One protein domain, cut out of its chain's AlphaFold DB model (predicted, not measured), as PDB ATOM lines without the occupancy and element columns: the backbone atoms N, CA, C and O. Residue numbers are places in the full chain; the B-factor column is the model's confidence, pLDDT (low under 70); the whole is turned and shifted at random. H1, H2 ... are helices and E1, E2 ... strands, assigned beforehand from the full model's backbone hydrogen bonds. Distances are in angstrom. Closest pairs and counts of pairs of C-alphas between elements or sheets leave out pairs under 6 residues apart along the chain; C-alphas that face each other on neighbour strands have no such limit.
ATOM      1  N   LEU A  14     206.328 231.914 193.589       90.12
ATOM      2  CA  LEU A  14     205.180 231.960 194.501       90.12
ATOM      3  C   LEU A  14     205.115 230.697 195.375       90.12
ATOM      4  O   LEU A  14     205.176 229.572 194.864       90.12
ATOM      5  N   LEU A  15     204.929 230.883 196.680       91.25
ATOM      6  CA  LEU A  15     204.643 229.836 197.656       91.25
ATOM      7  C   LEU A  15     203.232 230.026 198.230       91.25
ATOM      8  O   LEU A  15     202.783 231.149 198.459       91.25
ATOM      9  N   SER A  16     202.545 228.919 198.495       89.69
ATOM     10  CA  SER A  16     201.337 228.920 199.323       89.69
ATOM     11  C   SER A  16     201.676 229.147 200.800       89.69
ATOM     12  O   SER A  16     202.817 228.942 201.223       89.69
ATOM     13  N   LYS A  17     200.659 229.445 201.616       90.19
ATOM     14  CA  LYS A  17     200.773 229.530 203.086       90.19
ATOM     15  C   LYS A  17     201.341 228.255 203.727       90.19
ATOM     16  O   LYS A  17     201.895 228.288 204.818       90.19
ATOM     17  N   ASP A  18     201.173 227.124 203.040       86.75
ATOM     18  CA  ASP A  18     201.627 225.798 203.452       86.75
ATOM     19  C   ASP A  18     203.119 225.565 203.100       86.75
ATOM     20  O   ASP A  18     203.646 224.468 203.283       86.75
ATOM     21  N   GLY A  19     203.805 226.584 202.560       87.56
ATOM     22  CA  GLY A  19     205.205 226.538 202.124       87.56
ATOM     23  C   GLY A  19     205.426 225.825 200.786       87.56
ATOM     24  O   GLY A  19     206.569 225.571 200.402       87.56
ATOM     25  N   GLN A  20     204.355 225.475 200.067       88.62
ATOM     26  CA  GLN A  20     204.435 224.712 198.824       88.62
ATOM     27  C   GLN A  20     204.636 225.643 197.626       88.62
ATOM     28  O   GLN A  20     203.867 226.579 197.420       88.62
ATOM     29  N   VAL A  21     205.648 225.364 196.800       90.25
ATOM     30  CA  VAL A  21     205.895 226.113 195.559       90.25
ATOM     31  C   VAL A  21     204.741 225.886 194.581       90.25
ATOM     32  O   VAL A  21     204.486 224.757 194.160       90.25
ATOM     33  N   VAL A  22     204.062 226.970 194.207       88.31
ATOM     34  CA  VAL A  22     202.972 226.979 193.217       88.31
ATOM     35  C   VAL A  22     203.537 227.065 191.799       88.31
ATOM     36  O   VAL A  22     203.084 226.364 190.890       88.31
ATOM     37  N   GLY A  23     204.531 227.929 191.604       89.25
ATOM     38  CA  GLY A  23     205.132 228.197 190.304       89.25
ATOM     39  C   GLY A  23     205.823 229.553 190.245       89.25
ATOM     40  O   GLY A  23     206.022 230.214 191.267       89.25
ATOM     41  N   ASP A  24     206.174 229.961 189.030       90.25
ATOM     42  CA  ASP A  24     206.963 231.164 188.778       90.25
ATOM     43  C   ASP A  24     206.062 232.383 188.545       90.25
ATOM     44  O   ASP A  24     205.087 232.318 187.783       90.25
ATOM     45  N   VAL A  25     206.397 233.514 189.160       88.75
ATOM     46  CA  VAL A  25     205.724 234.787 188.907       88.75
ATOM     47  C   VAL A  25     206.238 235.385 187.602       88.75
ATOM     48  O   VAL A  25     207.437 235.536 187.385       88.75
ATOM     49  N   THR A  26     205.308 235.720 186.715       86.62
ATOM     50  CA  THR A  26     205.596 236.153 185.338       86.62
ATOM     51  C   THR A  26     205.257 237.616 185.068       86.62
ATOM     52  O   THR A  26     205.860 238.220 184.185       86.62
ATOM     53  N   ALA A  27     204.320 238.193 185.824       84.69
ATOM     54  CA  ALA A  27     204.002 239.617 185.806       84.69
ATOM     55  C   ALA A  27     203.340 240.025 187.129       84.69
ATOM     56  O   ALA A  27     202.683 239.206 187.772       84.69
ATOM     57  N   TYR A  28     203.466 241.301 187.486       84.62
ATOM     58  CA  TYR A  28     202.734 241.932 188.582       84.62
ATOM     59  C   TYR A  28     201.794 242.988 188.016       84.62
ATOM     60  O   TYR A  28     202.143 243.689 187.066       84.62
ATOM     61  N   HIS A  29     200.620 243.106 188.623       82.94
ATOM     62  CA  HIS A  29     199.647 244.149 188.341       82.94
ATOM     63  C   HIS A  29     199.524 245.024 189.579       82.94
ATOM     64  O   HIS A  29     199.255 244.528 190.677       82.94
ATOM     65  N   VAL A  30     199.781 246.314 189.385       83.00
ATOM     66  CA  VAL A  30     199.749 247.330 190.435       83.00
ATOM     67  C   VAL A  30     198.436 248.105 190.404       83.00
ATOM     68  O   VAL A  30     197.804 248.235 189.354       83.00
ATOM     69  N   ASP A  31     198.036 248.615 191.560       81.62
ATOM     70  CA  ASP A  31     196.946 249.584 191.690       81.62
ATOM     71  C   ASP A  31     197.407 251.014 191.301       81.62
ATOM     72  O   ASP A  31     198.590 251.263 191.060       81.62
ATOM     73  N   GLN A  32     196.481 251.981 191.267       77.31
ATOM     74  CA  GLN A  32     196.746 253.422 191.132       77.31
ATOM     75  C   GLN A  32     197.799 253.961 192.122       77.31
ATOM     76  O   GLN A  32     198.428 254.986 191.858       77.31
ATOM     77  N   THR A  33     197.992 253.276 193.249       77.94
ATOM     78  CA  THR A  33     199.009 253.560 194.274       77.94
ATOM     79  C   THR A  33     200.417 253.010 193.970       77.94
ATOM     80  O   THR A  33     201.310 253.166 194.802       77.94
ATOM     81  N   ASP A  34     200.638 252.384 192.806       74.25
ATOM     82  CA  ASP A  34     201.876 251.672 192.410       74.25
ATOM     83  C   ASP A  34     202.209 250.450 193.303       74.25
ATOM     84  O   ASP A  34     203.301 249.883 193.251       74.25
ATOM     85  N   LEU A  35     201.248 250.005 194.124       77.00
ATOM     86  CA  LEU A  35     201.378 248.824 194.978       77.00
ATOM     87  C   LEU A  35     200.967 247.551 194.220       77.00
ATOM     88  O   LEU A  35     199.910 247.552 193.586       77.00
ATOM     89  N   PRO A  36     201.748 246.452 194.284       80.69
ATOM     90  CA  PRO A  36     201.394 245.191 193.642       80.69
ATOM     91  C   PRO A  36     200.181 244.571 194.337       80.69
ATOM     92  O   PRO A  36     200.248 244.186 195.502       80.69
ATOM     93  N   VAL A  37     199.073 244.457 193.607       84.75
ATOM     94  CA  VAL A  37     197.815 243.902 194.129       84.75
ATOM     95  C   VAL A  37     197.576 242.470 193.656       84.75
ATOM     96  O   VAL A  37     197.097 241.635 194.427       84.75
ATOM     97  N   PHE A  38     197.998 242.150 192.429       86.31
ATOM     98  CA  PHE A  38     197.897 240.812 191.851       86.31
ATOM     99  C   PHE A  38     199.201 240.382 191.170       86.31
ATOM    100  O   PHE A  38     199.903 241.195 190.567       86.31
ATOM    101  N   ALA A  39     199.482 239.082 191.185       87.75
ATOM    102  CA  ALA A  39     200.558 238.448 190.433       87.75
ATOM    103  C   ALA A  39     199.994 237.441 189.420       87.75
ATOM    104  O   ALA A  39     199.095 236.662 189.736       87.75
ATOM    105  N   GLN A  40     200.545 237.429 188.205       87.56
ATOM    106  CA  GLN A  40     200.325 236.358 187.232       87.56
ATOM    107  C   GLN A  40     201.353 235.257 187.458       87.56
ATOM    108  O   GLN A  40     202.545 235.443 187.183       87.56
ATOM    109  N   VAL A  41     200.891 234.102 187.924       88.19
ATOM    110  CA  VAL A  41     201.748 232.964 188.272       88.19
ATOM    111  C   VAL A  41     201.543 231.841 187.272       88.19
ATOM    112  O   VAL A  41     200.416 231.491 186.922       88.19
ATOM    113  N   LYS A  42     202.645 231.284 186.779       88.12
ATOM    114  CA  LYS A  42     202.656 230.146 185.866       88.12
ATOM    115  C   LYS A  42     202.760 228.861 186.685       88.12
ATOM    116  O   LYS A  42     203.842 228.499 187.147       88.12
ATOM    117  N   VAL A  43     201.636 228.171 186.849       84.94
ATOM    118  CA  VAL A  43     201.558 226.938 187.646       84.94
ATOM    119  C   VAL A  43     202.251 225.799 186.903       84.94
ATOM    120  O   VAL A  43     201.857 225.457 185.789       84.94
ATOM    121  N   SER A  44     203.243 225.164 187.527       74.00
ATOM    122  CA  SER A  44     203.868 223.940 187.002       74.00
ATOM    123  C   SER A  44     203.204 222.698 187.618       74.00
ATOM    124  O   SER A  44     202.913 222.718 188.812       74.00
ATOM    125  N   PRO A  45     202.949 221.607 186.863       62.59
ATOM    126  CA  PRO A  45     203.358 221.320 185.479       62.59
ATOM    127  C   PRO A  45     202.384 221.827 184.389       62.59
ATOM    128  O   PRO A  45     202.414 221.346 183.255       62.59
ATOM    129  N   GLY A  46     201.495 222.767 184.711       65.06
ATOM    130  CA  GLY A  46     200.552 223.345 183.759       65.06
ATOM    131  C   GLY A  46     201.189 224.274 182.713       65.06
ATOM    132  O   GLY A  46     202.347 224.683 182.784       65.06
ATOM    133  N   ARG A  47     200.377 224.644 181.715       65.50
ATOM    134  CA  ARG A  47     200.589 225.853 180.894       65.50
ATOM    135  C   ARG A  47     199.618 226.980 181.254       65.50
ATOM    136  O   ARG A  47     199.656 228.030 180.623       65.50
ATOM    137  N   ALA A  48     198.757 226.748 182.243       76.56
ATOM    138  CA  ALA A  48     197.865 227.753 182.783       76.56
ATOM    139  C   ALA A  48     198.683 228.815 183.524       76.56
ATOM    140  O   ALA A  48     199.526 228.495 184.366       76.56
ATOM    141  N   GLN A  49     198.411 230.076 183.210       84.56
ATOM    142  CA  GLN A  49     198.646 231.151 184.154       84.56
ATOM    143  C   GLN A  49     197.375 231.372 184.957       84.56
ATOM    144  O   GLN A  49     196.272 231.227 184.433       84.56
ATOM    145  N   ILE A  50     197.553 231.748 186.209       86.50
ATOM    146  CA  ILE A  50     196.494 232.132 187.137       86.50
ATOM    147  C   ILE A  50     196.789 233.535 187.656       86.50
ATOM    148  O   ILE A  50     197.940 233.987 187.619       86.50
ATOM    149  N   ILE A  51     195.762 234.213 188.153       87.00
ATOM    150  CA  ILE A  51     195.932 235.451 188.914       87.00
ATOM    151  C   ILE A  51     195.832 235.097 190.394       87.00
ATOM    152  O   ILE A  51     194.904 234.408 190.815       87.00
ATOM    153  N   VAL A  52     196.798 235.569 191.174       86.25
ATOM    154  CA  VAL A  52     196.831 235.387 192.627       86.25
ATOM    155  C   VAL A  52     196.917 236.769 193.275       86.25
ATOM    156  O   VAL A  52     197.772 237.560 192.865       86.25
ATOM    157  N   PRO A  53     196.050 237.108 194.242       86.56
ATOM    158  CA  PRO A  53     196.208 238.326 195.024       86.56
ATOM    159  C   PRO A  53     197.460 238.252 195.901       86.56
ATOM    160  O   PRO A  53     197.767 237.214 196.485       86.56
ATOM    161  N   VAL A  54     198.199 239.361 195.970       87.75
ATOM    162  CA  VAL A  54     199.493 239.448 196.681       87.75
ATOM    163  C   VAL A  54     199.557 240.585 197.704       87.75
ATOM    164  O   VAL A  54     200.591 240.777 198.333       87.75
ATOM    165  N   LEU A  55     198.435 241.283 197.914       83.12
ATOM    166  CA  LEU A  55     198.232 242.334 198.926       83.12
ATOM    167  C   LEU A  55     198.720 241.942 200.332       83.12
ATOM    168  O   LEU A  55     199.292 242.761 201.041       83.12
ATOM    169  N   GLU A  56     198.478 240.690 200.718       80.38
ATOM    170  CA  GLU A  56     198.807 240.118 202.031       80.38
ATOM    171  C   GLU A  56     200.007 239.152 201.959       80.38
ATOM    172  O   GLU A  56     200.185 238.307 202.835       80.38
ATOM    173  N   GLY A  57     200.800 239.209 200.883       84.12
ATOM    174  CA  GLY A  57     201.922 238.300 200.661       84.12
ATOM    175  C   GLY A  57     203.230 238.768 201.306       84.12
ATOM    176  O   GLY A  57     203.632 239.921 201.160       84.12
ATOM    177  N   GLU A  58     203.938 237.851 201.965       86.69
ATOM    178  CA  GLU A  58     205.268 238.096 202.531       86.69
ATOM    179  C   GLU A  58     206.372 237.811 201.501       86.69
ATOM    180  O   GLU A  58     206.412 236.738 200.891       86.69
ATOM    181  N   VAL A  59     207.290 238.766 201.322       87.12
ATOM    182  CA  VAL A  59     208.442 238.652 200.414       87.12
ATOM    183  C   VAL A  59     209.690 238.221 201.191       87.12
ATOM    184  O   VAL A  59     210.169 238.958 202.049       87.12
ATOM    185  N   ASP A  60     210.253 237.065 200.835       86.19
ATOM    186  CA  ASP A  60     211.518 236.523 201.357       86.19
ATOM    187  C   ASP A  60     212.526 236.376 200.204       86.19
ATOM    188  O   ASP A  60     212.595 235.351 199.521       86.19
ATOM    189  N   GLY A  61     213.277 237.446 199.927       87.25
ATOM    190  CA  GLY A  61     214.191 237.507 198.781       87.25
ATOM    191  C   GLY A  61     213.455 237.285 197.455       87.25
ATOM    192  O   GLY A  61     212.571 238.054 197.092       87.25
ATOM    193  N   ASP A  62     213.805 236.216 196.738       87.88
ATOM    194  CA  ASP A  62     213.189 235.839 195.456       87.88
ATOM    195  C   ASP A  62     211.837 235.103 195.594       87.88
ATOM    196  O   ASP A  62     211.261 234.661 194.592       87.88
ATOM    197  N   LYS A  63     211.324 234.943 196.820       89.31
ATOM    198  CA  LYS A  63     210.100 234.193 197.134       89.31
ATOM    199  C   LYS A  63     208.978 235.102 197.621       89.31
ATOM    200  O   LYS A  63     209.217 236.037 198.378       89.31
ATOM    201  N   LEU A  64     207.750 234.774 197.236       90.38
ATOM    202  CA  LEU A  64     206.528 235.436 197.684       90.38
ATOM    203  C   LEU A  64     205.564 234.400 198.260       90.38
ATOM    204  O   LEU A  64     205.033 233.572 197.519       90.38
ATOM    205  N   THR A  65     205.344 234.448 199.569       91.38
ATOM    206  CA  THR A  65     204.421 233.561 200.286       91.38
ATOM    207  C   THR A  65     203.077 234.256 200.445       91.38
ATOM    208  O   THR A  65     203.011 235.316 201.056       91.38
ATOM    209  N   VAL A  66     201.999 233.680 199.912       90.06
ATOM    210  CA  VAL A  66     200.636 234.237 200.035       90.06
ATOM    211  C   VAL A  66     199.804 233.485 201.082       90.06
ATOM    212  O   VAL A  66     200.020 232.288 201.265       90.06
ATOM    213  N   PRO A  67     198.800 234.110 201.731       88.81
ATOM    214  CA  PRO A  67     197.988 233.472 202.781       88.81
ATOM    215  C   PRO A  67     197.007 232.393 202.273       88.81
ATOM    216  O   PRO A  67     196.224 231.840 203.049       88.81
ATOM    217  N   TYR A  68     197.053 232.055 200.984       86.69
ATOM    218  CA  TYR A  68     196.190 231.067 200.339       86.69
ATOM    219  C   TYR A  68     196.868 229.693 200.262       86.69
ATOM    220  O   TYR A  68     198.094 229.581 200.185       86.69
ATOM    221  N   SER A  69     196.067 228.625 200.285       87.50
ATOM    222  CA  SER A  69     196.582 227.257 200.123       87.50
ATOM    223  C   SER A  69     196.815 226.909 198.658       87.50
ATOM    224  O   SER A  69     196.131 227.421 197.779       87.50
ATOM    225  N   TYR A  70     197.739 225.978 198.406       85.94
ATOM    226  CA  TYR A  70     198.102 225.533 197.053       85.94
ATOM    227  C   TYR A  70     196.876 225.124 196.218       85.94
ATOM    228  O   TYR A  70     196.745 225.555 195.081       85.94
ATOM    229  N   ASP A  71     195.951 224.369 196.814       85.00
ATOM    230  CA  ASP A  71     194.704 223.902 196.191       85.00
ATOM    231  C   ASP A  71     193.807 225.068 195.718       85.00
ATOM    232  O   ASP A  71     193.461 225.158 194.544       85.00
ATOM    233  N   GLN A  72     193.558 226.047 196.598       83.62
ATOM    234  CA  GLN A  72     192.792 227.266 196.294       83.62
ATOM    235  C   GLN A  72     193.431 228.102 195.176       83.62
ATOM    236  O   GLN A  72     192.726 228.726 194.381       83.62
ATOM    237  N   ILE A  73     194.767 228.113 195.130       85.19
ATOM    238  CA  ILE A  73     195.546 228.813 194.112       85.19
ATOM    239  C   ILE A  73     195.493 228.058 192.770       85.19
ATOM    240  O   ILE A  73     195.390 228.690 191.724       85.19
ATOM    241  N   GLN A  74     195.522 226.721 192.767       81.69
ATOM    242  CA  GLN A  74     195.397 225.921 191.539       81.69
ATOM    243  C   GLN A  74     193.999 225.967 190.916       81.69
ATOM    244  O   GLN A  74     193.896 225.925 189.690       81.69
ATOM    245  N   ASP A  75     192.954 226.065 191.738       81.00
ATOM    246  CA  ASP A  75     191.558 226.189 191.295       81.00
ATOM    247  C   ASP A  75     191.211 227.609 190.795       81.00
ATOM    248  O   ASP A  75     190.118 227.852 190.293       81.00
ATOM    249  N   ALA A  76     192.143 228.563 190.913       80.06
ATOM    250  CA  ALA A  76     191.930 229.947 190.508       80.06
ATOM    251  C   ALA A  76     191.696 230.101 188.989       80.06
ATOM    252  O   ALA A  76     192.301 229.388 188.177       80.06
ATOM    253  N   PRO A  77     190.873 231.083 188.574       72.88
ATOM    254  CA  PRO A  77     190.549 231.297 187.171       72.88
ATOM    255  C   PRO A  77     191.792 231.600 186.327       72.88
ATOM    256  O   PRO A  77     192.694 232.354 186.708       72.88
ATOM    257  N   GLN A  78     191.824 230.999 185.137       79.00
ATOM    258  CA  GLN A  78     192.966 231.109 184.238       79.00
ATOM    259  C   GLN A  78     193.049 232.492 183.591       79.00
ATOM    260  O   GLN A  78     192.057 233.066 183.135       79.00
ATOM    261  N   ALA A  79     194.275 232.993 183.494       69.44
ATOM    262  CA  ALA A  79     194.608 234.255 182.864       69.44
ATOM    263  C   ALA A  79     195.315 234.053 181.525       69.44
ATOM    264  O   ALA A  79     196.081 233.108 181.324       69.44
ATOM    265  N   THR A  80     195.101 235.003 180.620       68.69
ATOM    266  CA  THR A  80     195.844 235.090 179.365       68.69
ATOM    267  C   THR A  80     197.131 235.885 179.584       68.69
ATOM    268  O   THR A  80     197.113 236.956 180.196       68.69
ATOM    269  N   LEU A  81     198.239 235.380 179.031       65.62
ATOM    270  CA  LEU A  81     199.559 236.023 179.018       65.62
ATOM    271  C   LEU A  81     199.475 237.525 178.714       65.62
ATOM    272  O   LEU A  81     199.110 237.920 177.608       65.62
ATOM    273  N   GLY A  82     199.831 238.355 179.702       57.94
ATOM    274  CA  GLY A  82     199.907 239.813 179.564       57.94
ATOM    275  C   GLY A  82     198.567 240.544 179.406       57.94
ATOM    276  O   GLY A  82     198.574 241.754 179.195       57.94
ATOM    277  N   LEU A  83     197.425 239.855 179.514       60.88
ATOM    278  CA  LEU A  83     196.091 240.443 179.362       60.88
ATOM    279  C   LEU A  83     195.200 240.108 180.564       60.88
ATOM    280  O   LEU A  83     194.553 239.061 180.611       60.88
ATOM    281  N   LEU A  84     195.121 241.044 181.517       64.88
ATOM    282  CA  LEU A  84     194.017 241.087 182.474       64.88
ATOM    283  C   LEU A  84     192.742 241.552 181.759       64.88
ATOM    284  O   LEU A  84     192.492 242.744 181.596       64.88
ATOM    285  N   SER A  85     191.916 240.596 181.347       67.69
ATOM    286  CA  SER A  85     190.533 240.875 180.960       67.69
ATOM    287  C   SER A  85     189.716 241.226 182.205       67.69
ATOM    288  O   SER A  85     189.791 240.517 183.206       67.69
ATOM    289  N   ALA A  86     188.876 242.264 182.130       69.75
ATOM    290  CA  ALA A  86     188.022 242.682 183.251       69.75
ATOM    291  C   ALA A  86     187.130 241.544 183.791       69.75
ATOM    292  O   ALA A  86     186.885 241.470 184.991       69.75
ATOM    293  N   SER A  87     186.699 240.621 182.922       70.25
ATOM    294  CA  SER A  87     185.973 239.410 183.317       70.25
ATOM    295  C   SER A  87     186.823 238.483 184.192       70.25
ATOM    296  O   SER A  87     186.377 238.108 185.264       70.25
ATOM    297  N   SER A  88     188.061 238.170 183.785       69.56
ATOM    298  CA  SER A  88     188.983 237.322 184.561       69.56
ATOM    299  C   SER A  88     189.368 237.955 185.899       69.56
ATOM    300  O   SER A  88     189.547 237.243 186.883       69.56
ATOM    301  N   LEU A  89     189.476 239.290 185.952       71.62
ATOM    302  CA  LEU A  89     189.700 240.016 187.202       71.62
ATOM    303  C   LEU A  89     188.520 239.827 188.168       71.62
ATOM    304  O   LEU A  89     188.742 239.480 189.321       71.62
ATOM    305  N   ARG A  90     187.277 240.005 187.696       76.00
ATOM    306  CA  ARG A  90     186.068 239.780 188.506       76.00
ATOM    307  C   ARG A  90     185.965 238.345 189.008       76.00
ATOM    308  O   ARG A  90     185.783 238.150 190.200       76.00
ATOM    309  N   ASP A  91     186.177 237.374 188.124       76.06
ATOM    310  CA  ASP A  91     186.201 235.945 188.462       76.06
ATOM    311  C   ASP A  91     187.230 235.658 189.577       76.06
ATOM    312  O   ASP A  91     186.941 234.973 190.553       76.06
ATOM    313  N   THR A  92     188.418 236.276 189.493       74.31
ATOM    314  CA  THR A  92     189.465 236.179 190.529       74.31
ATOM    315  C   THR A  92     189.011 236.804 191.853       74.31
ATOM    316  O   THR A  92     189.189 236.204 192.912       74.31
ATOM    317  N   ILE A  93     188.426 238.002 191.811       74.69
ATOM    318  CA  ILE A  93     187.928 238.725 192.991       74.69
ATOM    319  C   ILE A  93     186.847 237.899 193.708       74.69
ATOM    320  O   ILE A  93     186.941 237.711 194.923       74.69
ATOM    321  N   GLU A  94     185.892 237.324 192.969       77.88
ATOM    322  CA  GLU A  94     184.860 236.437 193.526       77.88
ATOM    323  C   GLU A  94     185.445 235.124 194.080       77.88
ATOM    324  O   GLU A  94     185.097 234.730 195.198       77.88
ATOM    325  N   HIS A  95     186.371 234.476 193.359       74.56
ATOM    326  CA  HIS A  95     187.013 233.212 193.765       74.56
ATOM    327  C   HIS A  95     187.767 233.330 195.093       74.56
ATOM    328  O   HIS A  95     187.574 232.529 196.012       74.56
ATOM    329  N   TYR A  96     188.592 234.369 195.230       73.44
ATOM    330  CA  TYR A  96     189.323 234.648 196.469       73.44
ATOM    331  C   TYR A  96     188.467 235.364 197.527       73.44
ATOM    332  O   TYR A  96     188.944 235.589 198.639       73.44
ATOM    333  N   ARG A  97     187.206 235.702 197.210       72.62
ATOM    334  CA  ARG A  97     186.298 236.521 198.034       72.62
ATOM    335  C   ARG A  97     186.946 237.802 198.549       72.62
ATOM    336  O   ARG A  97     186.670 238.247 199.665       72.62
TER     337      ARG A  97
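AT A GLANCE: This is residues 14 to 97 of the 151 residues of an uncharacterized protein of Streptomyces decoyicus (UniProt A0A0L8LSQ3). A strongly twisted three-stranded sheet, E1 E2 E3, runs through the middle, with the small hairpin E4 E5 on one side, near E1, and H2 at the opposite side, by E3. Short H1 packs on E1 and E3. The printed part has 84 residues, with five named strands and two named helices that follow along the chain as E1 E2 E3 E4 E5 H1 H2; both sheets are antiparallel, and the class, by the 44 residues in named elements, is mixed, helices and strands. It is compact, with a radius of gyration of the C-alphas of 11.7 A and spans of 30 by 29 by 23 A.

IN THESE COORDINATES: Find C-alpha 21 at (205.895, 226.113, 195.559); from there E1, residues 21 to 30, runs 22.7 A and bends by 72 degrees at residue 24. Next come E2, residues 36 to 43, 19.2 A, and E3, residues 49 to 53, 13.3 A. E4 is residues 58 to 60, E5 63 to 65 and H1 70 to 74. H2, residues 86 to 95, runs 14.2 A to C-alpha 95 at (187.013, 233.212, 193.765).

HOW THE PARTS SIT: E1, E2 and E3 form a meander, each strand the antiparallel neighbour of the one before; look for N 26 and O 40, 2.8 A, and N 39 and O 52, 2.8 A. In the hairpin E4 and E5, N 58 and O 65 are 2.8 A apart. E5 is near E1, while E4 is apart from E1. H1 is on the sheet at a height of 7.6 A; its closest C-alphas to E1 are Tyr 70 and Val 22, 6.4 A. H2 only grazes the sheet with residues 88 to 93; the closest C-alphas of E3 and H2 are Ile 51 and Thr 92, 6.7 A. In H1 and H2 every O i to N i+4 pair is within hydrogen-bond range.

THE WHOLE: The C-alphas farthest apart, Thr 33 and Pro 45, are 33.7 A apart. The printed part has no cut, and the link H1 to H2 is long. Look for pLDDT under 70 at residues 45 to 47, 79 to 86 and 88.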